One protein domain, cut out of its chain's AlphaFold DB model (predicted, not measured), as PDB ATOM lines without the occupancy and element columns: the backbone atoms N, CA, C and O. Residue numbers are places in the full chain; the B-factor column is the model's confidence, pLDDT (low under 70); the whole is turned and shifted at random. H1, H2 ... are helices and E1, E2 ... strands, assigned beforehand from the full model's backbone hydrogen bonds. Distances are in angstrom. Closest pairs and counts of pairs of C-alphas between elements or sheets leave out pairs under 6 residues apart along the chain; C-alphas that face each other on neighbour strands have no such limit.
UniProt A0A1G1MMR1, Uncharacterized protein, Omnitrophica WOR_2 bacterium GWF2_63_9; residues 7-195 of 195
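AT A GLANCE: This is residues 7 to 195 of the 195 residues of an uncharacterized protein of Omnitrophica WOR_2 bacterium GWF2_63_9 (UniProt A0A1G1MMR1). Four long helices, H1, H2, H6 and H7, form an elongated up-and-down bundle, each running against the one before it, with the small strand hairpin E1 and E2 at one end and short helices H3, H4 and H5 toward the other. The printed part has 189 residues, mostly helix, with named elements in the order H1 E1 E2 H2 H3 H4 H5 H6 H7. It is only just loose, close to compact, with a radius of gyration of the C-alphas of 19.5 A and spans of 57 by 34 by 26 A.

HOW THE PARTS SIT: E1, residues 48 to 51, and E2, residues 56 to 59, form an antiparallel hairpin, with N 49 and O 58 within hydrogen-bond range at 2.9 A. H2, residues 60 to 91, touches H1, residues 7 to 41, at a shallow tilt of 21 degrees, opposite ways; their closest C-alphas, Leu 12 and Tyr 85, are 5.7 A apart. Residues 64 to 75 of H2 touch H6, residues 132 to 153; the closest C-alphas, Pro 68 and Ala 144, are 4.0 A apart. H6 and H7, residues 159 to 193, form a helical hairpin, with closest C-alphas Val 141 and Ala 174 at 6.0 A. H5, residues 123 to 128, touches residues 188 to 192 of H7, with closest C-alphas Lys 123 and Trp 192 at 6.6 A. H4, residues 110 to 114, is close but not clearly touching H1, with closest C-alphas Ala 20 and Ala 110 at 6.9 A; H3, residues 100 to 103, is apart from H1. Every O i to N i+4 pair is within hydrogen-bond range in H1, H4, H5 and H6, but 25 of 28 in H2 and 28 of 31 in H7; H3 is too short for one.

IN THESE COORDINATES: H1 spans 50.6 A from C-alpha 7 at (-12.982, -3.443, 20.812); H7 spans 50.4 A to C-alpha 193 at (-12.903, -8.106, 55.254). H2 spans 46.4 A, H6 31.4 A.

THE WHOLE: The farthest C-alphas, Asp 55 and Arg 193, are 60.4 A apart. The printed part has no cut and no long link. Mean pLDDT of the printed part is 82.0; residues under 70 include 42 to 55 and 95 to 108.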
ATOM      1  N   ARG A   7     -11.557  -3.147  21.036       86.75
ATOM      2  CA  ARG A   7     -12.982  -3.443  20.812       86.75
ATOM      3  C   ARG A   7     -13.746  -3.575  22.122       86.75
ATOM      4  O   ARG A   7     -14.897  -3.149  22.221       86.75
ATOM      5  N   TRP A   8     -13.135  -4.194  23.128       85.25
ATOM      6  CA  TRP A   8     -13.760  -4.341  24.441       85.25
ATOM      7  C   TRP A   8     -13.759  -3.030  25.220       85.25
ATOM      8  O   TRP A   8     -14.741  -2.742  25.903       85.25
ATOM      9  N   LEU A   9     -12.716  -2.212  25.060       83.75
ATOM     10  CA  LEU A   9     -12.655  -0.872  25.638       83.75
ATOM     11  C   LEU A   9     -13.737   0.051  25.056       83.75
ATOM     12  O   LEU A   9     -14.463   0.699  25.806       83.75
ATOM     13  N   GLU A  10     -13.912   0.052  23.734       84.31
ATOM     14  CA  GLU A  10     -14.972   0.818  23.070       84.31
ATOM     15  C   GLU A  10     -16.362   0.383  23.555       84.31
ATOM     16  O   GLU A  10     -17.190   1.214  23.932       84.31
ATOM     17  N   ARG A  11     -16.610  -0.932  23.639       82.88
ATOM     18  CA  ARG A  11     -17.864  -1.478  24.185       82.88
ATOM     19  C   ARG A  11     -18.108  -1.025  25.619       82.88
ATOM     20  O   ARG A  11     -19.240  -0.683  25.948       82.88
ATOM     21  N   LEU A  12     -17.073  -1.014  26.458       83.25
ATOM     22  CA  LEU A  12     -17.175  -0.560  27.842       83.25
ATOM     23  C   LEU A  12     -17.647   0.901  27.908       83.25
ATOM     24  O   LEU A  12     -18.609   1.199  28.616       83.25
ATOM     25  N   GLN A  13     -17.040   1.782  27.109       83.38
ATOM     26  CA  GLN A  13     -17.393   3.206  27.056       83.38
ATOM     27  C   GLN A  13     -18.800   3.442  26.497       83.38
ATOM     28  O   GLN A  13     -19.568   4.231  27.045       83.38
ATOM     29  N   VAL A  14     -19.173   2.748  25.418       85.00
ATOM     30  CA  VAL A  14     -20.516   2.862  24.825       85.00
ATOM     31  C   VAL A  14     -21.586   2.409  25.819       85.00
ATOM     32  O   VAL A  14     -22.603   3.086  25.983       85.00
ATOM     33  N   VAL A  15     -21.350   1.299  26.524       85.00
ATOM     34  CA  VAL A  15     -22.280   0.787  27.537       85.00
ATOM     35  C   VAL A  15     -22.359   1.723  28.746       85.00
ATOM     36  O   VAL A  15     -23.466   1.965  29.227       85.00
ATOM     37  N   GLY A  16     -21.239   2.300  29.192       80.31
ATOM     38  CA  GLY A  16     -21.213   3.314  30.256       80.31
ATOM     39  C   GLY A  16     -22.067   4.539  29.910       80.31
ATOM     40  O   GLY A  16     -22.973   4.904  30.662       80.31
ATOM     41  N   LYS A  17     -21.893   5.097  28.703       83.44
ATOM     42  CA  LYS A  17     -22.709   6.220  28.193       83.44
ATOM     43  C   LYS A  17     -24.192   5.871  28.111       83.44
ATOM     44  O   LYS A  17     -25.042   6.685  28.478       83.44
ATOM     45  N   ALA A  18     -24.516   4.675  27.620       83.62
ATOM     46  CA  ALA A  18     -25.893   4.201  27.551       83.62
ATOM     47  C   ALA A  18     -26.507   4.089  28.953       83.62
ATOM     48  O   ALA A  18     -27.592   4.619  29.188       83.62
ATOM     49  N   GLN A  19     -25.797   3.474  29.903       83.75
ATOM     50  CA  GLN A  19     -26.237   3.360  31.292       83.75
ATOM     51  C   GLN A  19     -26.509   4.739  31.907       83.75
ATOM     52  O   GLN A  19     -27.580   4.940  32.476       83.75
ATOM     53  N   ALA A  20     -25.605   5.706  31.724       82.44
ATOM     54  CA  ALA A  20     -25.779   7.069  32.225       82.44
ATOM     55  C   ALA A  20     -27.066   7.729  31.708       82.44
ATOM     56  O   ALA A  20     -27.831   8.307  32.480       82.44
ATOM     57  N   ARG A  21     -27.334   7.605  30.404       85.38
ATOM     58  CA  ARG A  21     -28.528   8.178  29.769       85.38
ATOM     59  C   ARG A  21     -29.808   7.504  30.253       85.38
ATOM     60  O   ARG A  21     -30.755   8.196  30.609       85.38
ATOM     61  N   TYR A  22     -29.842   6.174  30.302       88.88
ATOM     62  CA  TYR A  22     -31.057   5.453  30.685       88.88
ATOM     63  C   TYR A  22     -31.418   5.621  32.162       88.88
ATOM     64  O   TYR A  22     -32.602   5.618  32.485       88.88
ATOM     65  N   LEU A  23     -30.441   5.844  33.047       89.88
ATOM     66  CA  LEU A  23     -30.707   6.216  34.439       89.88
ATOM     67  C   LEU A  23     -31.455   7.551  34.543       89.88
ATOM     68  O   LEU A  23     -32.441   7.646  35.273       89.88
ATOM     69  N   TRP A  24     -31.038   8.556  33.770       89.12
ATOM     70  CA  TRP A  24     -31.738   9.839  33.694       89.12
ATOM     71  C   TRP A  24     -33.132   9.707  33.093       89.12
ATOM     72  O   TRP A  24     -34.088  10.253  33.640       89.12
ATOM     73  N   VAL A  25     -33.264   8.951  32.002       92.62
ATOM     74  CA  VAL A  25     -34.569   8.694  31.381       92.62
ATOM     75  C   VAL A  25     -35.502   7.999  32.371       92.62
ATOM     76  O   VAL A  25     -36.652   8.412  32.492       92.62
ATOM     77  N   LEU A  26     -35.019   7.009  33.128       94.19
ATOM     78  CA  LEU A  26     -35.803   6.356  34.176       94.19
ATOM     79  C   LEU A  26     -36.229   7.354  35.262       94.19
ATOM     80  O   LEU A  26     -37.408   7.393  35.591       94.19
ATOM     81  N   LEU A  27     -35.322   8.199  35.763       92.81
ATOM     82  CA  LEU A  27     -35.649   9.220  36.767       92.81
ATOM     83  C   LEU A  27     -36.738  10.182  36.286       92.81
ATOM     84  O   LEU A  27     -37.731  10.392  36.979       92.81
ATOM     85  N   VAL A  28     -36.567  10.753  35.093       93.94
ATOM     86  CA  VAL A  28     -37.541  11.686  34.516       93.94
ATOM     87  C   VAL A  28     -38.879  10.988  34.286       93.94
ATOM     88  O   VAL A  28     -39.922  11.566  34.578       93.94
ATOM     89  N   THR A  29     -38.858   9.733  33.830       94.38
ATOM     90  CA  THR A  29     -40.066   8.922  33.628       94.38
ATOM     91  C   THR A  29     -40.804   8.690  34.946       94.38
ATOM     92  O   THR A  29     -42.011   8.904  35.010       94.38
ATOM     93  N   MET A  30     -40.088   8.318  36.008       95.06
ATOM     94  CA  MET A  30     -40.637   8.165  37.358       95.06
ATOM     95  C   MET A  30     -41.271   9.475  37.851       95.06
ATOM     96  O   MET A  30     -42.455   9.522  38.162       95.06
ATOM     97  N   ILE A  31     -40.547  10.598  37.797       94.19
ATOM     98  CA  ILE A  31     -41.086  11.910  38.202       94.19
ATOM     99  C   ILE A  31     -42.331  12.285  37.387       94.19
ATOM    100  O   ILE A  31     -43.323  12.753  37.949       94.19
ATOM    101  N   PHE A  32     -42.300  12.061  36.072       93.00
ATOM    102  CA  PHE A  32     -43.430  12.317  35.185       93.00
ATOM    103  C   PHE A  32     -44.661  11.512  35.605       93.00
ATOM    104  O   PHE A  32     -45.739  12.085  35.765       93.00
ATOM    105  N   TYR A  33     -44.514  10.206  35.837       91.94
ATOM    106  CA  TYR A  33     -45.628   9.355  36.245       91.94
ATOM    107  C   TYR A  33     -46.113   9.650  37.662       91.94
ATOM    108  O   TYR A  33     -47.322   9.618  37.899       91.94
ATOM    109  N   ALA A  34     -45.229   9.996  38.593       90.06
ATOM    110  CA  ALA A  34     -45.610  10.470  39.917       90.06
ATOM    111  C   ALA A  34     -46.453  11.757  39.838       90.06
ATOM    112  O   ALA A  34     -47.521  11.839  40.451       90.06
ATOM    113  N   ALA A  35     -46.030  12.739  39.035       88.94
ATOM    114  CA  ALA A  35     -46.776  13.977  38.815       88.94
ATOM    115  C   ALA A  35     -48.116  13.721  38.107       88.94
ATOM    116  O   ALA A  35     -49.151  14.264  38.506       88.94
ATOM    117  N   LEU A  36     -48.125  12.843  37.100       86.38
ATOM    118  CA  LEU A  36     -49.334  12.445  36.384       86.38
ATOM    119  C   LEU A  36     -50.336  11.760  37.324       86.38
ATOM    120  O   LEU A  36     -51.523  12.071  37.287       86.38
ATOM    121  N   GLN A  37     -49.865  10.893  38.224       84.12
ATOM    122  CA  GLN A  37     -50.700  10.275  39.254       84.12
ATOM    123  C   GLN A  37     -51.303  11.296  40.221       84.12
ATOM    124  O   GLN A  37     -52.454  11.132  40.627       84.12
ATOM    125  N   GLN A  38     -50.540  12.313  40.633       83.75
ATOM    126  CA  GLN A  38     -51.050  13.374  41.506       83.75
ATOM    127  C   GLN A  38     -52.141  14.180  40.806       83.75
ATOM    128  O   GLN A  38     -53.193  14.411  41.399       83.75
ATOM    129  N   ARG A  39     -51.939  14.524  39.530       77.69
ATOM    130  CA  ARG A  39     -52.967  15.191  38.727       77.69
ATOM    131  C   ARG A  39     -54.202  14.318  38.557       77.69
ATOM    132  O   ARG A  39     -55.292  14.782  38.857       77.69
ATOM    133  N   ALA A  40     -54.052  13.047  38.189       73.88
ATOM    134  CA  ALA A  40     -55.178  12.127  38.018       73.88
ATOM    135  C   ALA A  40     -56.076  12.030  39.269       73.88
ATOM    136  O   ALA A  40     -57.295  11.968  39.136       73.88
ATOM    137  N   ARG A  41     -55.505  12.096  40.485       70.88
ATOM    138  CA  ARG A  41     -56.282  12.146  41.744       70.88
ATOM    139  C   ARG A  41     -57.156  13.395  41.873       70.88
ATOM    140  O   ARG A  41     -58.177  13.332  42.539       70.88
ATOM    141  N   ALA A  42     -56.758  14.505  41.262       68.12
ATOM    142  CA  ALA A  42     -57.485  15.769  41.294       68.12
ATOM    143  C   ALA A  42     -58.606  15.858  40.233       68.12
ATOM    144  O   ALA A  42     -59.094  16.950  39.968       68.12
ATOM    145  N   GLY A  43     -59.003  14.737  39.609       62.78
ATOM    146  CA  GLY A  43     -60.069  14.695  38.595       62.78
ATOM    147  C   GLY A  43     -59.581  14.722  37.141       62.78
ATOM    148  O   GLY A  43     -60.381  14.827  36.221       62.78
ATOM    149  N   PHE A  44     -58.273  14.578  36.902       53.09
ATOM    150  CA  PHE A  44     -57.662  14.668  35.562       53.09
ATOM    151  C   PHE A  44     -57.867  13.423  34.676       53.09
ATOM    152  O   PHE A  44     -57.334  13.356  33.571       53.09
ATOM    153  N   GLY A  45     -58.589  12.404  35.158       55.47
ATOM    154  CA  GLY A  45     -58.847  11.163  34.411       55.47
ATOM    155  C   GLY A  45     -59.665  11.372  33.130       55.47
ATOM    156  O   GLY A  45     -59.548  10.576  32.197       55.47
ATOM    157  N   GLU A  46     -60.427  12.466  33.069       57.00
ATOM    158  CA  GLU A  46     -61.252  12.864  31.922       57.00
ATOM    159  C   GLU A  46     -60.560  13.885  31.008       57.00
ATOM    160  O   GLU A  46     -61.038  14.177  29.915       57.00
ATOM    161  N   THR A  47     -59.416  14.436  31.425       60.97
ATOM    162  CA  THR A  47     -58.730  15.481  30.665       60.97
ATOM    163  C   THR A  47     -57.898  14.855  29.547       60.97
ATOM    164  O   THR A  47     -56.966  14.082  29.788       60.97
ATOM    165  N   SER A  48     -58.251  15.187  28.307       64.75
ATOM    166  CA  SER A  48     -57.521  14.788  27.107       64.75
ATOM    167  C   SER A  48     -56.121  15.412  27.102       64.75
ATOM    168  O   SER A  48     -55.968  16.627  27.253       64.75
ATOM    169  N   LEU A  49     -55.077  14.587  26.978       68.81
ATOM    170  CA  LEU A  49     -53.711  15.060  26.775       68.81
ATOM    171  C   LEU A  49     -53.482  15.210  25.275       68.81
ATOM    172  O   LEU A  49     -53.481  14.226  24.533       68.81
ATOM    173  N   LYS A  50     -53.244  16.448  24.839       69.00
ATOM    174  CA  LYS A  50     -52.903  16.728  23.449       69.00
ATOM    175  C   LYS A  50     -51.441  16.372  23.200       69.00
ATOM    176  O   LYS A  50     -50.546  16.982  23.786       69.00
ATOM    177  N   VAL A  51     -51.190  15.393  22.333       64.06
ATOM    178  CA  VAL A  51     -49.832  15.076  21.880       64.06
ATOM    179  C   VAL A  51     -49.440  16.106  20.814       64.06
ATOM    180  O   VAL A  51     -50.013  16.084  19.724       64.06
ATOM    181  N   PRO A  52     -48.463  16.996  21.073       54.16
ATOM    182  CA  PRO A  52     -48.199  18.158  20.218       54.16
ATOM    183  C   PRO A  52     -47.682  17.815  18.811       54.16
ATOM    184  O   PRO A  52     -47.642  18.688  17.955       54.16
ATOM    185  N   ILE A  53     -47.290  16.561  18.563       64.38
ATOM    186  CA  ILE A  53     -46.688  16.119  17.294       64.38
ATOM    187  C   ILE A  53     -47.702  15.408  16.382       64.38
ATOM    188  O   ILE A  53     -47.537  15.426  15.168       64.38
ATOM    189  N   VAL A  54     -48.739  14.775  16.943       61.38
ATOM    190  CA  VAL A  54     -49.614  13.844  16.193       61.38
ATOM    191  C   VAL A  54     -51.068  14.335  16.130       61.38
ATOM    192  O   VAL A  54     -51.920  13.632  15.608       61.38
ATOM    193  N   ASP A  55     -51.363  15.527  16.668       69.75
ATOM    194  CA  ASP A  55     -52.733  16.054  16.864       69.75
ATOM    195  C   ASP A  55     -53.704  14.981  17.400       69.75
ATOM    196  O   ASP A  55     -54.885  14.931  17.076       69.75
ATOM    197  N   LEU A  56     -53.152  14.076  18.213       71.12
ATOM    198  CA  LEU A  56     -53.851  12.939  18.776       71.12
ATOM    199  C   LEU A  56     -54.195  13.276  20.217       71.12
ATOM    200  O   LEU A  56     -53.324  13.602  21.034       71.12
ATOM    201  N   GLU A  57     -55.477  13.168  20.515       73.88
ATOM    202  CA  GLU A  57     -56.019  13.280  21.852       73.88
ATOM    203  C   GLU A  57     -55.930  11.928  22.554       73.88
ATOM    204  O   GLU A  57     -56.609  10.965  22.196       73.88
ATOM    205  N   VAL A  58     -55.041  11.834  23.543       75.69
ATOM    206  CA  VAL A  58     -54.840  10.607  24.313       75.69
ATOM    207  C   VAL A  58     -55.381  10.821  25.716       75.69
ATOM    208  O   VAL A  58     -54.996  11.760  26.410       75.69
ATOM    209  N   SER A  59     -56.257   9.925  26.172       77.62
ATOM    210  CA  SER A  59     -56.743   9.963  27.553       77.62
ATOM    211  C   SER A  59     -55.574   9.840  28.537       77.62
ATOM    212  O   SER A  59     -54.716   8.962  28.391       77.62
ATOM    213  N   GLY A  60     -55.572  10.662  29.592       77.88
ATOM    214  CA  GLY A  60     -54.601  10.556  30.685       77.88
ATOM    215  C   GLY A  60     -54.526   9.152  31.293       77.88
ATOM    216  O   GLY A  60     -53.449   8.709  31.691       77.88
ATOM    217  N   THR A  61     -55.632   8.407  31.271       78.81
ATOM    218  CA  THR A  61     -55.705   7.011  31.724       78.81
ATOM    219  C   THR A  61     -54.880   6.067  30.850       78.81
ATOM    220  O   THR A  61     -54.214   5.176  31.374       78.81
ATOM    221  N   VAL A  62     -54.866   6.277  29.529       82.69
ATOM    222  CA  VAL A  62     -54.044   5.488  28.597       82.69
ATOM    223  C   VAL A  62     -52.566   5.764  28.846       82.69
ATOM    224  O   VAL A  62     -51.782   4.828  28.991       82.69
ATOM    225  N   VAL A  63     -52.186   7.040  28.979       86.44
ATOM    226  CA  VAL A  63     -50.798   7.428  29.276       86.44
ATOM    227  C   VAL A  63     -50.338   6.815  30.596       86.44
ATOM    228  O   VAL A  63     -49.269   6.204  30.643       86.44
ATOM    229  N   LEU A  64     -51.167   6.914  31.641       87.69
ATOM    230  CA  LEU A  64     -50.928   6.303  32.948       87.69
ATOM    231  C   LEU A  64     -50.785   4.776  32.846       87.69
ATOM    232  O   LEU A  64     -49.879   4.203  33.449       87.69
ATOM    233  N   GLY A  65     -51.643   4.126  32.054       88.25
ATOM    234  CA  GLY A  65     -51.649   2.680  31.839       88.25
ATOM    235  C   GLY A  65     -50.361   2.140  31.212       88.25
ATOM    236  O   GLY A  65     -49.954   1.024  31.526       88.25
ATOM    237  N   PHE A  66     -49.661   2.937  30.403       90.62
ATOM    238  CA  PHE A  66     -48.346   2.569  29.861       90.62
ATOM    239  C   PHE A  66     -47.198   2.662  30.878       90.62
ATOM    240  O   PHE A  66     -46.153   2.040  30.672       90.62
ATOM    241  N   GLY A  67     -47.380   3.390  31.982       92.31
ATOM    242  CA  GLY A  67     -46.325   3.652  32.963       92.31
ATOM    243  C   GLY A  67     -45.636   2.409  33.520       92.31
ATOM    244  O   GLY A  67     -44.407   2.339  33.445       92.31
ATOM    245  N   PRO A  68     -46.369   1.389  34.006       94.50
ATOM    246  CA  PRO A  68     -45.761   0.173  34.536       94.50
ATOM    247  C   PRO A  68     -44.867  -0.539  33.518       94.50
ATOM    248  O   PRO A  68     -43.767  -0.971  33.861       94.50
ATOM    249  N   ALA A  69     -45.320  -0.633  32.264       95.06
ATOM    250  CA  ALA A  69     -44.574  -1.271  31.185       95.06
ATOM    251  C   ALA A  69     -43.305  -0.478  30.843       95.06
ATOM    252  O   ALA A  69     -42.218  -1.054  30.800       95.06
ATOM    253  N   LEU A  70     -43.423   0.843  30.667       95.94
ATOM    254  CA  LEU A  70     -42.298   1.703  30.302       95.94
ATOM    255  C   LEU A  70     -41.221   1.744  31.395       95.94
ATOM    256  O   LEU A  70     -40.041   1.554  31.103       95.94
ATOM    257  N   ILE A  71     -41.615   1.931  32.658       96.56
ATOM    258  CA  ILE A  71     -40.685   1.947  33.796       96.56
ATOM    259  C   ILE A  71     -39.985   0.588  33.930       96.56
ATOM    260  O   ILE A  71     -38.759   0.532  34.033       96.56
ATOM    261  N   SER A  72     -40.737  -0.515  33.865       97.12
ATOM    262  CA  SER A  72     -40.162  -1.865  33.969       97.12
ATOM    263  C   SER A  72     -39.209  -2.174  32.815       97.12
ATOM    264  O   SER A  72     -38.146  -2.755  33.031       97.12
ATOM    265  N   PHE A  73     -39.543  -1.743  31.598       96.56
ATOM    266  CA  PHE A  73     -38.660  -1.849  30.441       96.56
ATOM    267  C   PHE A  73     -37.343  -1.097  30.662       96.56
ATOM    268  O   PHE A  73     -36.274  -1.672  30.473       96.56
ATOM    269  N   LEU A  74     -37.397   0.156  31.120       95.69
ATOM    270  CA  LEU A  74     -36.196   0.948  31.402       95.69
ATOM    271  C   LEU A  74     -35.326   0.301  32.489       95.69
ATOM    272  O   LEU A  74     -34.107   0.224  32.331       95.69
ATOM    273  N   VAL A  75     -35.937  -0.242  33.549       95.94
ATOM    274  CA  VAL A  75     -35.228  -1.023  34.577       95.94
ATOM    275  C   VAL A  75     -34.517  -2.232  33.959       95.94
ATOM    276  O   VAL A  75     -33.343  -2.471  34.252       95.94
ATOM    277  N   LEU A  76     -35.182  -2.984  33.076       96.19
ATOM    278  CA  LEU A  76     -34.578  -4.122  32.375       96.19
ATOM    279  C   LEU A  76     -33.421  -3.700  31.465       96.19
ATOM    280  O   LEU A  76     -32.395  -4.382  31.446       96.19
ATOM    281  N   VAL A  77     -33.554  -2.579  30.752       94.25
ATOM    282  CA  VAL A  77     -32.485  -2.014  29.917       94.25
ATOM    283  C   VAL A  77     -31.261  -1.695  30.772       94.25
ATOM    284  O   VAL A  77     -30.168  -2.146  30.438       94.25
ATOM    285  N   ILE A  78     -31.433  -1.010  31.906       92.56
ATOM    286  CA  ILE A  78     -30.325  -0.679  32.816       92.56
ATOM    287  C   ILE A  78     -29.680  -1.949  33.390       92.56
ATOM    288  O   ILE A  78     -28.460  -2.072  33.440       92.56
ATOM    289  N   LEU A  79     -30.470  -2.948  33.782       92.56
ATOM    290  CA  LEU A  79     -29.922  -4.233  34.227       92.56
ATOM    291  C   LEU A  79     -29.138  -4.945  33.110       92.56
ATOM    292  O   LEU A  79     -28.126  -5.598  33.381       92.56
ATOM    293  N   GLY A  80     -29.597  -4.826  31.864       91.38
ATOM    294  CA  GLY A  80     -28.907  -5.312  30.676       91.38
ATOM    295  C   GLY A  80     -27.569  -4.608  30.454       91.38
ATOM    296  O   GLY A  80     -26.555  -5.285  30.275       91.38
ATOM    297  N   THR A  81     -27.535  -3.274  30.541       89.12
ATOM    298  CA  THR A  81     -26.296  -2.494  30.397       89.12
ATOM    299  C   THR A  81     -25.306  -2.812  31.514       89.12
ATOM    300  O   THR A  81     -24.149  -3.095  31.217       89.12
ATOM    301  N   MET A  82     -25.746  -2.921  32.772       87.06
ATOM    302  CA  MET A  82     -24.879  -3.311  33.895       87.06
ATOM    303  C   MET A  82     -24.219  -4.684  33.676       87.06
ATOM    304  O   MET A  82     -23.040  -4.882  33.988       87.06
ATOM    305  N   ARG A  83     -24.959  -5.656  33.125       88.44
ATOM    306  CA  ARG A  83     -24.408  -6.979  32.782       88.44
ATOM    307  C   ARG A  83     -23.415  -6.908  31.633       88.44
ATOM    308  O   ARG A  83     -22.364  -7.540  31.715       88.44
ATOM    309  N   ALA A  84     -23.735  -6.156  30.583       86.75
ATOM    310  CA  ALA A  84     -22.838  -5.960  29.450       86.75
ATOM    311  C   ALA A  84     -21.533  -5.276  29.889       86.75
ATOM    312  O   ALA A  84     -20.455  -5.720  29.502       86.75
ATOM    313  N   TYR A  85     -21.630  -4.279  30.770       84.06
ATOM    314  CA  TYR A  85     -20.494  -3.576  31.358       84.06
ATOM    315  C   TYR A  85     -19.616  -4.520  32.185       84.06
ATOM    316  O   TYR A  85     -18.406  -4.581  31.988       84.06
ATOM    317  N   THR A  86     -20.228  -5.333  33.055       82.75
ATOM    318  CA  THR A  86     -19.498  -6.323  33.867       82.75
ATOM    319  C   THR A  86     -18.751  -7.322  32.980       82.75
ATOM    320  O   THR A  86     -17.571  -7.575  33.200       82.75
ATOM    321  N   ARG A  87     -19.401  -7.826  31.924       85.88
ATOM    322  CA  ARG A  87     -18.779  -8.753  30.968       85.88
ATOM    323  C   ARG A  87     -17.627  -8.105  30.199       85.88
ATOM    324  O   ARG A  87     -16.612  -8.757  29.986       85.88
ATOM    325  N   ALA A  88     -17.766  -6.847  29.782       83.81
ATOM    326  CA  ALA A  88     -16.686  -6.125  29.114       83.81
ATOM    327  C   ALA A  88     -15.476  -5.939  30.042       83.81
ATOM    328  O   ALA A  88     -14.348  -6.169  29.617       83.81
ATOM    329  N   ARG A  89     -15.700  -5.625  31.328       81.44
ATOM    330  CA  ARG A  89     -14.622  -5.545  32.331       81.44
ATOM    331  C   ARG A  89     -13.901  -6.871  32.532       81.44
ATOM    332  O   ARG A  89     -12.675  -6.886  32.552       81.44
ATOM    333  N   GLU A  90     -14.647  -7.970  32.639       83.81
ATOM    334  CA  GLU A  90     -14.073  -9.315  32.775       83.81
ATOM    335  C   GLU A  90     -13.174  -9.671  31.582       83.81
ATOM    336  O   GLU A  90     -12.084 -10.201  31.773       83.81
ATOM    337  N   GLN A  91     -13.590  -9.332  30.356       85.62
ATOM    338  CA  GLN A  91     -12.809  -9.588  29.137       85.62
ATOM    339  C   GLN A  91     -11.556  -8.712  29.025       85.62
ATOM    340  O   GLN A  91     -10.561  -9.136  28.446       85.62
ATOM    341  N   LEU A  92     -11.581  -7.513  29.609       81.62
ATOM    342  CA  LEU A  92     -10.418  -6.629  29.699       81.62
ATOM    343  C   LEU A  92      -9.453  -7.018  30.831       81.62
ATOM    344  O   LEU A  92      -8.430  -6.360  31.003       81.62
ATOM    345  N   GLY A  93      -9.769  -8.049  31.624       77.94
ATOM    346  CA  GLY A  93      -8.971  -8.435  32.791       77.94
ATOM    347  C   GLY A  93      -9.022  -7.418  33.937       77.94
ATOM    348  O   GLY A  93      -8.230  -7.515  34.871       77.94
ATOM    349  N   LEU A  94      -9.955  -6.460  33.894       73.31
ATOM    350  CA  LEU A  94     -10.125  -5.436  34.924       73.31
ATOM    351  C   LEU A  94     -10.841  -6.063  36.125       73.31
ATOM    352  O   LEU A  94     -12.065  -6.240  36.120       73.31
ATOM    353  N   GLY A  95     -10.078  -6.429  37.155       59.72
ATOM    354  CA  GLY A  95     -10.605  -7.056  38.367       59.72
ATOM    355  C   GLY A  95     -11.663  -6.210  39.094       59.72
ATOM    356  O   GLY A  95     -11.763  -4.993  38.924       59.72
ATOM    357  N   ARG A  96     -12.445  -6.847  39.982       54.66
ATOM    358  CA  ARG A  96     -13.457  -6.178  40.837       54.66
ATOM    359  C   ARG A  96     -12.889  -5.079  41.747       54.66
ATOM    360  O   ARG A  96     -13.651  -4.236  42.202       54.66
ATOM    361  N   ALA A  97     -11.588  -5.119  42.025       50.28
ATOM    362  CA  ALA A  97     -10.868  -4.171  42.876       50.28
ATOM    363  C   ALA A  97      -9.796  -3.378  42.106       50.28
ATOM    364  O   ALA A  97      -8.984  -2.690  42.727       50.28
ATOM    365  N   ASP A  98      -9.773  -3.503  40.776       53.84
ATOM    366  CA  ASP A  98      -8.821  -2.796  39.933       53.84
ATOM    367  C   ASP A  98      -9.407  -1.434  39.541       53.84
ATOM    368  O   ASP A  98     -10.322  -1.330  38.717       53.84
ATOM    369  N   TRP A  99      -8.919  -0.397  40.223       53.00
ATOM    370  CA  TRP A  99      -9.342   0.998  40.064       53.00
ATOM    371  C   TRP A  99      -8.845   1.597  38.737       53.00
ATOM    372  O   TRP A  99      -9.354   2.624  38.308       53.00
ATOM    373  N   SER A 100      -7.927   0.916  38.032       52.38
ATOM    374  CA  SER A 100      -7.509   1.277  36.668       52.38
ATOM    375  C   SER A 100      -8.670   1.265  35.665       52.38
ATOM    376  O   SER A 100      -8.628   1.953  34.651       52.38
ATOM    377  N   GLY A 101      -9.752   0.534  35.962       52.94
ATOM    378  CA  GLY A 101     -10.987   0.582  35.181       52.94
ATOM    379  C   GLY A 101     -11.750   1.908  35.292       52.94
ATOM    380  O   GLY A 101     -12.498   2.231  34.374       52.94
ATOM    381  N   GLU A 102     -11.567   2.669  36.377       56.62
ATOM    382  CA  GLU A 102     -12.173   4.000  36.553       56.62
ATOM    383  C   GLU A 102     -11.423   5.068  35.752       56.62
ATOM    384  O   GLU A 102     -12.055   5.949  35.181       56.62
ATOM    385  N   GLU A 103     -10.099   4.940  35.605       57.62
ATOM    386  CA  GLU A 103      -9.294   5.803  34.721       57.62
ATOM    387  C   GLU A 103      -9.678   5.646  33.237       57.62
ATOM    388  O   GLU A 103      -9.443   6.539  32.423       57.62
ATOM    389  N   LEU A 104     -10.292   4.513  32.879       58.78
ATOM    390  CA  LEU A 104     -10.750   4.202  31.524       58.78
ATOM    391  C   LEU A 104     -12.194   4.659  31.247       58.78
ATOM    392  O   LEU A 104     -12.614   4.671  30.081       58.78
ATOM    393  N   ASP A 105     -12.958   5.023  32.283       62.72
ATOM    394  CA  ASP A 105     -14.336   5.490  32.139       62.72
ATOM    395  C   ASP A 105     -14.378   7.000  31.882       62.72
ATOM    396  O   ASP A 105     -14.245   7.835  32.772       62.72
ATOM    397  N   THR A 106     -14.591   7.361  30.619       65.31
ATOM    398  CA  THR A 106     -14.663   8.759  30.170       65.31
ATOM    399  C   THR A 106     -16.050   9.383  30.351       65.31
ATOM    400  O   THR A 106     -16.274  10.523  29.940       65.31
ATOM    401  N   SER A 107     -17.010   8.652  30.923       65.62
ATOM    402  CA  SER A 107     -18.405   9.088  31.038       65.62
ATOM    403  C   SER A 107     -19.105   8.544  32.292       65.62
ATOM    404  O   SER A 107     -20.118   7.844  32.167       65.62
ATOM    405  N   PRO A 108     -18.610   8.890  33.495       65.38
ATOM    406  CA  PRO A 108     -19.254   8.517  34.750       65.38
ATOM    407  C   PRO A 108     -20.701   9.016  34.792       65.38
ATOM    408  O   PRO A 108     -21.021  10.125  34.347       65.38
ATOM    409  N   ASN A 109     -21.606   8.187  35.310       74.62
ATOM    410  CA  ASN A 109     -23.007   8.582  35.425       74.62
ATOM    411  C   ASN A 109     -23.272   9.388  36.706       74.62
ATOM    412  O   ASN A 109     -22.448   9.467  37.612       74.62
ATOM    413  N   ALA A 110     -24.456  10.000  36.788       71.50
ATOM    414  CA  ALA A 110     -24.812  10.868  37.910       71.50
ATOM    415  C   ALA A 110     -24.797  10.152  39.272       71.50
ATOM    416  O   ALA A 110     -24.485  10.783  40.279       71.50
ATOM    417  N   MET A 111     -25.101   8.848  39.320       74.25
ATOM    418  CA  MET A 111     -24.985   8.081  40.562       74.25
ATOM    419  C   MET A 111     -23.528   7.812  40.933       74.25
ATOM    420  O   MET A 111     -23.206   7.870  42.115       74.25
ATOM    421  N   ASP A 112     -22.652   7.580  39.955       71.56
ATOM    422  CA  ASP A 112     -21.215   7.428  40.205       71.56
ATOM    423  C   ASP A 112     -20.605   8.724  40.751       71.56
ATOM    424  O   ASP A 112     -19.790   8.673  41.668       71.56
ATOM    425  N   PHE A 113     -21.061   9.888  40.270       70.06
ATOM    426  CA  PHE A 113     -20.681  11.185  40.839       70.06
ATOM    427  C   PHE A 113     -21.257  11.417  42.240       70.06
ATOM    428  O   PHE A 113     -20.540  11.853  43.137       70.06
ATOM    429  N   ALA A 114     -22.551  11.146  42.437       75.56
ATOM    430  CA  ALA A 114     -23.234  11.425  43.700       75.56
ATOM    431  C   ALA A 114     -22.770  10.514  44.846       75.56
ATOM    432  O   ALA A 114     -22.780  10.919  46.007       75.56
ATOM    433  N   PHE A 115     -22.374   9.282  44.527       77.19
ATOM    434  CA  PHE A 115     -22.061   8.236  45.499       77.19
ATOM    435  C   PHE A 115     -20.649   7.678  45.307       77.19
ATOM    436  O   PHE A 115     -20.410   6.481  45.478       77.19
ATOM    437  N   TYR A 116     -19.707   8.557  44.967       71.69
ATOM    438  CA  TYR A 116     -18.313   8.192  44.766       71.69
ATOM    439  C   TYR A 116     -17.663   7.711  46.074       71.69
ATOM    440  O   TYR A 116     -17.760   8.362  47.118       71.69
ATOM    441  N   THR A 117     -16.969   6.569  46.023       70.50
ATOM    442  CA  THR A 117     -16.214   6.035  47.168       70.50
ATOM    443  C   THR A 117     -14.752   5.865  46.806       70.50
ATOM    444  O   THR A 117     -14.432   5.320  45.759       70.50
ATOM    445  N   THR A 118     -13.858   6.261  47.707       73.31
ATOM    446  CA  THR A 118     -12.416   6.047  47.575       73.31
ATOM    447  C   THR A 118     -11.946   4.936  48.515       73.31
ATOM    448  O   THR A 118     -12.708   4.398  49.333       73.31
ATOM    449  N   ARG A 119     -10.655   4.584  48.437       69.81
ATOM    450  CA  ARG A 119     -10.012   3.681  49.409       69.81
ATOM    451  C   ARG A 119     -10.033   4.238  50.836       69.81
ATOM    452  O   ARG A 119     -10.105   3.455  51.774       69.81
ATOM    453  N   ALA A 120     -10.026   5.563  50.989       77.56
ATOM    454  CA  ALA A 120     -10.069   6.239  52.284       77.56
ATOM    455  C   ALA A 120     -11.490   6.343  52.873       77.56
ATOM    456  O   ALA A 120     -11.649   6.724  54.031       77.56
ATOM    457  N   THR A 121     -12.536   6.017  52.102       78.75
ATOM    458  CA  THR A 121     -13.920   6.087  52.585       78.75
ATOM    459  C   THR A 121     -14.145   5.104  53.746       78.75
ATOM    460  O   THR A 121     -13.867   3.908  53.586       78.75
ATOM    461  N   PRO A 122     -14.705   5.564  54.886       84.56
ATOM    462  CA  PRO A 122     -15.005   4.707  56.030       84.56
ATOM    463  C   PRO A 122     -15.897   3.518  55.658       84.56
ATOM    464  O   PRO A 122     -16.814   3.652  54.845       84.56
ATOM    465  N   LYS A 123     -15.684   2.361  56.303       81.81
ATOM    466  CA  LYS A 123     -16.394   1.099  55.993       81.81
ATOM    467  C   LYS A 123     -17.918   1.245  56.014       81.81
ATOM    468  O   LYS A 123     -18.604   0.725  55.134       81.81
ATOM    469  N   VAL A 124     -18.443   1.986  56.989       84.44
ATOM    470  CA  VAL A 124     -19.883   2.244  57.129       84.44
ATOM    471  C   VAL A 124     -20.408   3.050  55.940       84.44
ATOM    472  O   VAL A 124     -21.380   2.645  55.310       84.44
ATOM    473  N   VAL A 125     -19.720   4.133  55.574       83.44
ATOM    474  CA  VAL A 125     -20.093   4.982  54.434       83.44
ATOM    475  C   VAL A 125     -20.026   4.186  53.129       83.44
ATOM    476  O   VAL A 125     -20.983   4.191  52.365       83.44
ATOM    477  N   ALA A 126     -18.961   3.413  52.909       79.00
ATOM    478  CA  ALA A 126     -18.831   2.555  51.731       79.00
ATOM    479  C   ALA A 126     -19.938   1.486  51.648       79.00
ATOM    480  O   ALA A 126     -20.392   1.150  50.558       79.00
ATOM    481  N   THR A 127     -20.399   0.974  52.795       82.44
ATOM    482  CA  THR A 127     -21.515   0.021  52.855       82.44
ATOM    483  C   THR A 127     -22.834   0.687  52.475       82.44
ATOM    484  O   THR A 127     -23.586   0.129  51.684       82.44
ATOM    485  N   VAL A 128     -23.111   1.891  52.981       83.94
ATOM    486  CA  VAL A 128     -24.318   2.653  52.614       83.94
ATOM    487  C   VAL A 128     -24.307   2.990  51.123       83.94
ATOM    488  O   VAL A 128     -25.283   2.729  50.422       83.94
ATOM    489  N   LEU A 129     -23.171   3.472  50.616       84.50
ATOM    490  CA  LEU A 129     -22.969   3.819  49.208       84.50
ATOM    491  C   LEU A 129     -22.896   2.596  48.274       84.50
ATOM    492  O   LEU A 129     -22.826   2.748  47.059       84.50
ATOM    493  N   HIS A 130     -23.000   1.377  48.808       82.12
ATOM    494  CA  HIS A 130     -23.108   0.151  48.016       82.12
ATOM    495  C   HIS A 130     -24.519  -0.089  47.447       82.12
ATOM    496  O   HIS A 130     -24.692  -0.823  46.469       82.12
ATOM    497  N   PHE A 131     -25.538   0.507  48.069       87.50
ATOM    498  CA  PHE A 131     -26.947   0.299  47.742       87.50
ATOM    499  C   PHE A 131     -27.625   1.306  46.794       87.50
ATOM    500  O   PHE A 131     -28.658   0.904  46.257       87.50
ATOM    501  N   PRO A 132     -27.127   2.529  46.498       88.94
ATOM    502  CA  PRO A 132     -27.876   3.535  45.737       88.94
ATOM    503  C   PRO A 132     -28.443   3.047  44.403       88.94
ATOM    504  O   PRO A 132     -29.637   3.183  44.166       88.94
ATOM    505  N   TYR A 133     -27.639   2.370  43.579       86.00
ATOM    506  CA  TYR A 133     -28.113   1.763  42.329       86.00
ATOM    507  C   TYR A 133     -29.265   0.786  42.537       86.00
ATOM    508  O   TYR A 133     -30.228   0.747  41.777       86.00
ATOM    509  N   THR A 134     -29.145  -0.035  43.572       90.88
ATOM    510  CA  THR A 134     -30.130  -1.067  43.872       90.88
ATOM    511  C   THR A 134     -31.411  -0.435  44.402       90.88
ATOM    512  O   THR A 134     -32.495  -0.821  43.978       90.88
ATOM    513  N   ALA A 135     -31.288   0.566  45.275       92.12
ATOM    514  CA  ALA A 135     -32.406   1.344  45.786       92.12
ATOM    515  C   ALA A 135     -33.130   2.088  44.656       92.12
ATOM    516  O   ALA A 135     -34.354   2.059  44.597       92.12
ATOM    517  N   PHE A 136     -32.385   2.679  43.721       92.62
ATOM    518  CA  PHE A 136     -32.933   3.387  42.569       92.62
ATOM    519  C   PHE A 136     -33.743   2.465  41.647       92.62
ATOM    520  O   PHE A 136     -34.889   2.760  41.314       92.62
ATOM    521  N   LEU A 137     -33.191   1.302  41.286       94.69
ATOM    522  CA  LEU A 137     -33.913   0.317  40.473       94.69
ATOM    523  C   LEU A 137     -35.115  -0.279  41.216       94.69
ATOM    524  O   LEU A 137     -36.158  -0.515  40.607       94.69
ATOM    525  N   LEU A 138     -34.991  -0.500  42.527       96.12
ATOM    526  CA  LEU A 138     -36.097  -0.958  43.364       96.12
ATOM    527  C   LEU A 138     -37.224   0.077  43.413       96.12
ATOM    528  O   LEU A 138     -38.385  -0.309  43.300       96.12
ATOM    529  N   ALA A 139     -36.897   1.366  43.518       95.94
ATOM    530  CA  ALA A 139     -37.878   2.445  43.469       95.94
ATOM    531  C   ALA A 139     -38.676   2.408  42.158       95.94
ATOM    532  O   ALA A 139     -39.902   2.440  42.205       95.94
ATOM    533  N   GLY A 140     -38.009   2.206  41.014       95.44
ATOM    534  CA  GLY A 140     -38.684   2.040  39.722       95.44
ATOM    535  C   GLY A 140     -39.631   0.836  39.681       95.44
ATOM    536  O   GLY A 140     -40.773   0.952  39.241       95.44
ATOM    537  N   VAL A 141     -39.207  -0.321  40.199       97.00
ATOM    538  CA  VAL A 141     -40.073  -1.513  40.294       97.00
ATOM    539  C   VAL A 141     -41.287  -1.250  41.194       97.00
ATOM    540  O   VAL A 141     -42.406  -1.630  40.843       97.00
ATOM    541  N   VAL A 142     -41.092  -0.597  42.341       96.62
ATOM    542  CA  VAL A 142     -42.177  -0.254  43.273       96.62
ATOM    543  C   VAL A 142     -43.147   0.738  42.642       96.62
ATOM    544  O   VAL A 142     -44.359   0.550  42.737       96.62
ATOM    545  N   GLU A 143     -42.643   1.760  41.959       94.88
ATOM    546  CA  GLU A 143     -43.472   2.752  41.288       94.88
ATOM    547  C   GLU A 143     -44.314   2.134  40.167       94.88
ATOM    548  O   GLU A 143     -45.521   2.372  40.097       94.88
ATOM    549  N   ALA A 144     -43.721   1.263  39.347       95.19
ATOM    550  CA  ALA A 144     -44.451   0.522  38.324       95.19
ATOM    551  C   ALA A 144     -45.591  -0.324  38.927       95.19
ATOM    552  O   ALA A 144     -46.718  -0.289  38.426       95.19
ATOM    553  N   ALA A 145     -45.328  -1.036  40.030       94.62
ATOM    554  CA  ALA A 145     -46.346  -1.818  40.736       94.62
ATOM    555  C   ALA A 145     -47.455  -0.929  41.318       94.62
ATOM    556  O   ALA A 145     -48.639  -1.263  41.242       94.62
ATOM    557  N   TRP A 146     -47.079   0.223  41.874       93.50
ATOM    558  CA  TRP A 146     -48.011   1.189  42.438       93.50
ATOM    559  C   TRP A 146     -48.972   1.738  41.375       93.50
ATOM    560  O   TRP A 146     -50.181   1.807  41.610       93.50
ATOM    561  N   ILE A 147     -48.460   2.097  40.194       90.94
ATOM    562  CA  ILE A 147     -49.284   2.568  39.072       90.94
ATOM    563  C   ILE A 147     -50.223   1.454  38.593       90.94
ATOM    564  O   ILE A 147     -51.418   1.695  38.421       90.94
ATOM    565  N   ALA A 148     -49.713   0.228  38.429       90.00
ATOM    566  CA  ALA A 148     -50.513  -0.913  37.983       90.00
ATOM    567  C   ALA A 148     -51.671  -1.214  38.945       90.00
ATOM    568  O   ALA A 148     -52.805  -1.388  38.502       90.00
ATOM    569  N   LYS A 149     -51.411  -1.203  40.260       89.75
ATOM    570  CA  LYS A 149     -52.446  -1.385  41.289       89.75
ATOM    571  C   LYS A 149     -53.569  -0.360  41.138       89.75
ATOM    572  O   LYS A 149     -54.738  -0.723  41.099       89.75
ATOM    573  N   ARG A 150     -53.219   0.915  40.968       84.94
ATOM    574  CA  ARG A 150     -54.209   1.986  40.786       84.94
ATOM    575  C   ARG A 150     -55.056   1.815  39.533       84.94
ATOM    576  O   ARG A 150     -56.238   2.133  39.557       84.94
ATOM    577  N   LEU A 151     -54.464   1.320  38.450       83.56
ATOM    578  CA  LEU A 151     -55.197   1.058  37.216       83.56
ATOM    579  C   LEU A 151     -56.227  -0.068  37.389       83.56
ATOM    580  O   LEU A 151     -57.319   0.002  36.826       83.56
ATOM    581  N   VAL A 152     -55.890  -1.090  38.183       84.62
ATOM    582  CA  VAL A 152     -56.823  -2.163  38.553       84.62
ATOM    583  C   VAL A 152     -57.995  -1.588  39.348       84.62
ATOM    584  O   VAL A 152     -59.146  -1.842  38.980       84.62
ATOM    585  N   ASP A 153     -57.702  -0.764  40.358       83.00
ATOM    586  CA  ASP A 153     -58.697  -0.153  41.249       83.00
ATOM    587  C   ASP A 153     -59.643   0.815  40.506       83.00
ATOM    588  O   ASP A 153     -60.823   0.902  40.831       83.00
ATOM    589  N   ALA A 154     -59.155   1.514  39.476       75.00
ATOM    590  CA  ALA A 154     -59.899   2.556  38.762       75.00
ATOM    591  C   ALA A 154     -60.924   2.051  37.718       75.00
ATOM    592  O   ALA A 154     -61.554   2.871  37.057       75.00
ATOM    593  N   CYS A 155     -61.096   0.733  37.527       67.62
ATOM    594  CA  CYS A 155     -62.050   0.152  36.557       67.62
ATOM    595  C   CYS A 155     -61.988   0.745  35.128       67.62
ATOM    596  O   CYS A 155     -62.996   0.814  34.429       67.62
ATOM    597  N   ALA A 156     -60.796   1.134  34.664       67.38
ATOM    598  CA  ALA A 156     -60.620   1.739  33.347       67.38
ATOM    599  C   ALA A 156     -60.929   0.767  32.181       67.38
ATOM    600  O   ALA A 156     -60.623  -0.433  32.275       67.38
ATOM    601  N   PRO A 157     -61.462   1.260  31.046       68.38
ATOM    602  CA  PRO A 157     -61.594   0.463  29.830       68.38
ATOM    603  C   PRO A 157     -60.216  -0.019  29.349       68.38
ATOM    604  O   PRO A 157     -59.215   0.683  29.471       68.38
ATOM    605  N   ALA A 158     -60.151  -1.259  28.853       75.88
ATOM    606  CA  ALA A 158     -58.913  -1.939  28.445       75.88
ATOM    607  C   ALA A 158     -57.816  -2.072  29.533       75.88
ATOM    608  O   ALA A 158     -56.684  -2.441  29.211       75.88
ATOM    609  N   ARG A 159     -58.133  -1.875  30.830       80.06
ATOM    610  CA  ARG A 159     -57.170  -2.009  31.950       80.06
ATOM    611  C   ARG A 159     -56.356  -3.300  31.910       80.06
ATOM    612  O   ARG A 159     -55.172  -3.291  32.225       80.06
ATOM    613  N   TRP A 160     -56.974  -4.401  31.488       85.19
ATOM    614  CA  TRP A 160     -56.326  -5.707  31.447       85.19
ATOM    615  C   TRP A 160     -55.171  -5.759  30.449       85.19
ATOM    616  O   TRP A 160     -54.162  -6.381  30.753       85.19
ATOM    617  N   MET A 161     -55.258  -5.057  29.314       87.94
ATOM    618  CA  MET A 161     -54.155  -4.998  28.350       87.94
ATOM    619  C   MET A 161     -52.923  -4.333  28.970       87.94
ATOM    620  O   MET A 161     -51.821  -4.869  28.888       87.94
ATOM    621  N   PHE A 162     -53.122  -3.209  29.660       88.81
ATOM    622  CA  PHE A 162     -52.055  -2.488  30.356       88.81
ATOM    623  C   PHE A 162     -51.488  -3.273  31.540       88.81
ATOM    624  O   PHE A 162     -50.275  -3.315  31.723       88.81
ATOM    625  N   VAL A 163     -52.345  -3.934  32.324       88.00
ATOM    626  CA  VAL A 163     -51.915  -4.777  33.449       88.00
ATOM    627  C   VAL A 163     -51.110  -5.973  32.954       88.00
ATOM    628  O   VAL A 163     -50.062  -6.260  33.521       88.00
ATOM    629  N   VAL A 164     -51.546  -6.646  31.886       91.94
ATOM    630  CA  VAL A 164     -50.833  -7.796  31.313       91.94
ATOM    631  C   VAL A 164     -49.496  -7.366  30.714       91.94
ATOM    632  O   VAL A 164     -48.470  -7.961  31.040       91.94
ATOM    633  N   ALA A 165     -49.472  -6.306  29.900       90.88
ATOM    634  CA  ALA A 165     -48.233  -5.774  29.331       90.88
ATOM    635  C   ALA A 165     -47.266  -5.289  30.424       90.88
ATOM    636  O   ALA A 165     -46.069  -5.579  30.383       90.88
ATOM    637  N   GLY A 166     -47.797  -4.601  31.439       92.50
ATOM    638  CA  GLY A 166     -47.057  -4.179  32.619       92.50
ATOM    639  C   GLY A 166     -46.473  -5.368  33.374       92.50
ATOM    640  O   GLY A 166     -45.274  -5.394  33.614       92.50
ATOM    641  N   ALA A 167     -47.278  -6.386  33.684       94.06
ATOM    642  CA  ALA A 167     -46.846  -7.582  34.404       94.06
ATOM    643  C   ALA A 167     -45.781  -8.379  33.639       94.06
ATOM    644  O   ALA A 167     -44.811  -8.831  34.249       94.06
ATOM    645  N   ALA A 168     -45.917  -8.508  32.315       96.50
ATOM    646  CA  ALA A 168     -44.963  -9.221  31.465       96.50
ATOM    647  C   ALA A 168     -43.540  -8.643  31.552       96.50
ATOM    648  O   ALA A 168     -42.565  -9.389  31.488       96.50
ATOM    649  N   LEU A 169     -43.416  -7.325  31.740       96.25
ATOM    650  CA  LEU A 169     -42.129  -6.644  31.912       96.25
ATOM    651  C   LEU A 169     -41.745  -6.482  33.387       96.25
ATOM    652  O   LEU A 169     -40.569  -6.558  33.743       96.25
ATOM    653  N   TRP A 170     -42.727  -6.283  34.258       97.50
ATOM    654  CA  TRP A 170     -42.512  -6.051  35.677       97.50
ATOM    655  C   TRP A 170     -42.016  -7.298  36.400       97.50
ATOM    656  O   TRP A 170     -41.072  -7.203  37.177       97.50
ATOM    657  N   LEU A 171     -42.584  -8.476  36.125       97.44
ATOM    658  CA  LEU A 171     -42.164  -9.732  36.757       97.44
ATOM    659  C   LEU A 171     -40.663 -10.020  36.564       97.44
ATOM    660  O   LEU A 171     -39.969 -10.222  37.567       97.44
ATOM    661  N   PRO A 172     -40.109 -10.001  35.333       97.50
ATOM    662  CA  PRO A 172     -38.674 -10.181  35.159       97.50
ATOM    663  C   PRO A 172     -37.868  -9.026  35.769       97.50
ATOM    664  O   PRO A 172     -36.814  -9.285  36.350       97.50
ATOM    665  N   ALA A 173     -38.344  -7.776  35.704       96.12
ATOM    666  CA  ALA A 173     -37.664  -6.643  36.338       96.12
ATOM    667  C   ALA A 173     -37.544  -6.841  37.858       96.12
ATOM    668  O   ALA A 173     -36.439  -6.816  38.402       96.12
ATOM    669  N   ALA A 174     -38.659  -7.126  38.530       97.19
ATOM    670  CA  ALA A 174     -38.741  -7.358  39.966       97.19
ATOM    671  C   ALA A 174     -37.867  -8.538  40.402       97.19
ATOM    672  O   ALA A 174     -37.098  -8.418  41.354       97.19
ATOM    673  N   TRP A 175     -37.911  -9.653  39.665       97.81
ATOM    674  CA  TRP A 175     -37.059 -10.811  39.930       97.81
ATOM    675  C   TRP A 175     -35.566 -10.465  39.848       97.81
ATOM    676  O   TRP A 175     -34.780 -10.808  40.735       97.81
ATOM    677  N   LEU A 176     -35.153  -9.763  38.791       96.31
ATOM    678  CA  LEU A 176     -33.748  -9.430  38.578       96.31
ATOM    679  C   LEU A 176     -33.234  -8.374  39.559       96.31
ATOM    680  O   LEU A 176     -32.100  -8.508  40.029       96.31
ATOM    681  N   VAL A 177     -34.051  -7.376  39.902       95.81
ATOM    682  CA  VAL A 177     -33.736  -6.409  40.962       95.81
ATOM    683  C   VAL A 177     -33.668  -7.113  42.316       95.81
ATOM    684  O   VAL A 177     -32.699  -6.915  43.041       95.81
ATOM    685  N   GLY A 178     -34.605  -8.010  42.636       95.44
ATOM    686  CA  GLY A 178     -34.566  -8.808  43.866       95.44
ATOM    687  C   GLY A 178     -33.287  -9.642  43.980       95.44
ATOM    688  O   GLY A 178     -32.620  -9.646  45.015       95.44
ATOM    689  N   ARG A 179     -32.855 -10.269  42.879       95.31
ATOM    690  CA  ARG A 179     -31.570 -10.980  42.818       95.31
ATOM    691  C   ARG A 179     -30.375 -10.043  43.007       95.31
ATOM    692  O   ARG A 179     -29.386 -10.451  43.619       95.31
ATOM    693  N   LEU A 180     -30.433  -8.822  42.475       92.44
ATOM    694  CA  LEU A 180     -29.398  -7.806  42.672       92.44
ATOM    695  C   LEU A 180     -29.320  -7.382  44.144       92.44
ATOM    696  O   LEU A 180     -28.228  -7.415  44.704       92.44
ATOM    697  N   VAL A 181     -30.456  -7.079  44.782       91.94
ATOM    698  CA  VAL A 181     -30.552  -6.771  46.222       91.94
ATOM    699  C   VAL A 181     -29.931  -7.889  47.046       91.94
ATOM    700  O   VAL A 181     -29.028  -7.641  47.841       91.94
ATOM    701  N   TYR A 182     -30.355  -9.130  46.807       93.62
ATOM    702  CA  TYR A 182     -29.851 -10.289  47.535       93.62
ATOM    703  C   TYR A 182     -28.326 -10.431  47.419       93.62
ATOM    704  O   TYR A 182     -27.640 -10.645  48.417       93.62
ATOM    705  N   ARG A 183     -27.774 -10.259  46.210       89.31
ATOM    706  CA  ARG A 183     -26.320 -10.284  45.987       89.31
ATOM    707  C   ARG A 183     -25.607  -9.168  46.745       89.31
ATOM    708  O   ARG A 183     -24.640  -9.449  47.436       89.31
ATOM    709  N   ARG A 184     -26.116  -7.937  46.670       87.50
ATOM    710  CA  ARG A 184     -25.529  -6.771  47.348       87.50
ATOM    711  C   ARG A 184     -25.505  -6.946  48.863       87.50
ATOM    712  O   ARG A 184     -24.482  -6.678  49.478       87.50
ATOM    713  N   VAL A 185     -26.582  -7.466  49.452       88.94
ATOM    714  CA  VAL A 185     -26.634  -7.803  50.884       88.94
ATOM    715  C   VAL A 185     -25.600  -8.875  51.235       88.94
ATOM    716  O   VAL A 185     -24.879  -8.737  52.221       88.94
ATOM    717  N   ARG A 186     -25.476  -9.922  50.409       89.38
ATOM    718  CA  ARG A 186     -24.493 -10.995  50.617       89.38
ATOM    719  C   ARG A 186     -23.042 -10.525  50.462       89.38
ATOM    720  O   ARG A 186     -22.160 -11.118  51.075       89.38
ATOM    721  N   ASP A 187     -22.794  -9.478  49.679       84.69
ATOM    722  CA  ASP A 187     -21.457  -8.920  49.463       84.69
ATOM    723  C   ASP A 187     -20.997  -8.016  50.630       84.69
ATOM    724  O   ASP A 187     -19.790  -7.839  50.817       84.69
ATOM    725  N   VAL A 188     -21.904  -7.513  51.482       84.19
ATOM    726  CA  VAL A 188     -21.561  -6.628  52.621       84.19
ATOM    727  C   VAL A 188     -20.460  -7.200  53.529       84.19
ATOM    728  O   VAL A 188     -19.476  -6.497  53.760       84.19
ATOM    729  N   PRO A 189     -20.516  -8.464  53.998       81.19
ATOM    730  CA  PRO A 189     -19.459  -9.023  54.840       81.19
ATOM    731  C   PRO A 189     -18.088  -9.066  54.154       81.19
ATOM    732  O   PRO A 189     -17.064  -8.999  54.829       81.19
ATOM    733  N   THR A 190     -18.043  -9.174  52.822       76.81
ATOM    734  CA  THR A 190     -16.775  -9.187  52.078       76.81
ATOM    735  C   THR A 190     -16.140  -7.802  52.016       76.81
ATOM    736  O   THR A 190     -14.937  -7.693  52.241       76.81
ATOM    737  N   LEU A 191     -16.944  -6.743  51.860       71.06
ATOM    738  CA  LEU A 191     -16.477  -5.348  51.886       71.06
ATOM    739  C   LEU A 191     -15.795  -4.986  53.210       71.06
ATOM    740  O   LEU A 191     -14.896  -4.149  53.237       71.06
ATOM    741  N   TRP A 192     -16.216  -5.628  54.300       70.88
ATOM    742  CA  TRP A 192     -15.670  -5.409  55.636       70.88
ATOM    743  C   TRP A 192     -14.361  -6.167  55.893       70.88
ATOM    744  O   TRP A 192     -13.607  -5.751  56.774       70.88
ATOM    745  N   ARG A 193     -14.101  -7.251  55.141       67.12
ATOM    746  CA  ARG A 193     -12.903  -8.106  55.254       67.12
ATOM    747  C   ARG A 193     -11.758  -7.684  54.335       67.12
ATOM    748  O   ARG A 193     -10.608  -7.919  54.674       67.12
ATOM    749  N   THR A 194     -12.057  -7.120  53.165       58.97
ATOM    750  CA  THR A 194     -11.049  -6.749  52.151       58.97
ATOM    751  C   THR A 194     -10.522  -5.315  52.285       58.97
ATOM    752  O   THR A 194      -9.721  -4.888  51.459       58.97
ATOM    753  N   ARG A 195     -10.997  -4.558  53.280       55.41
ATOM    754  CA  ARG A 195     -10.529  -3.215  53.653       55.41
ATOM    755  C   ARG A 195     -10.182  -3.199  55.132       55.41
ATOM    756  O   ARG A 195      -9.352  -2.368  55.532       55.41
TER     757      ARG A 195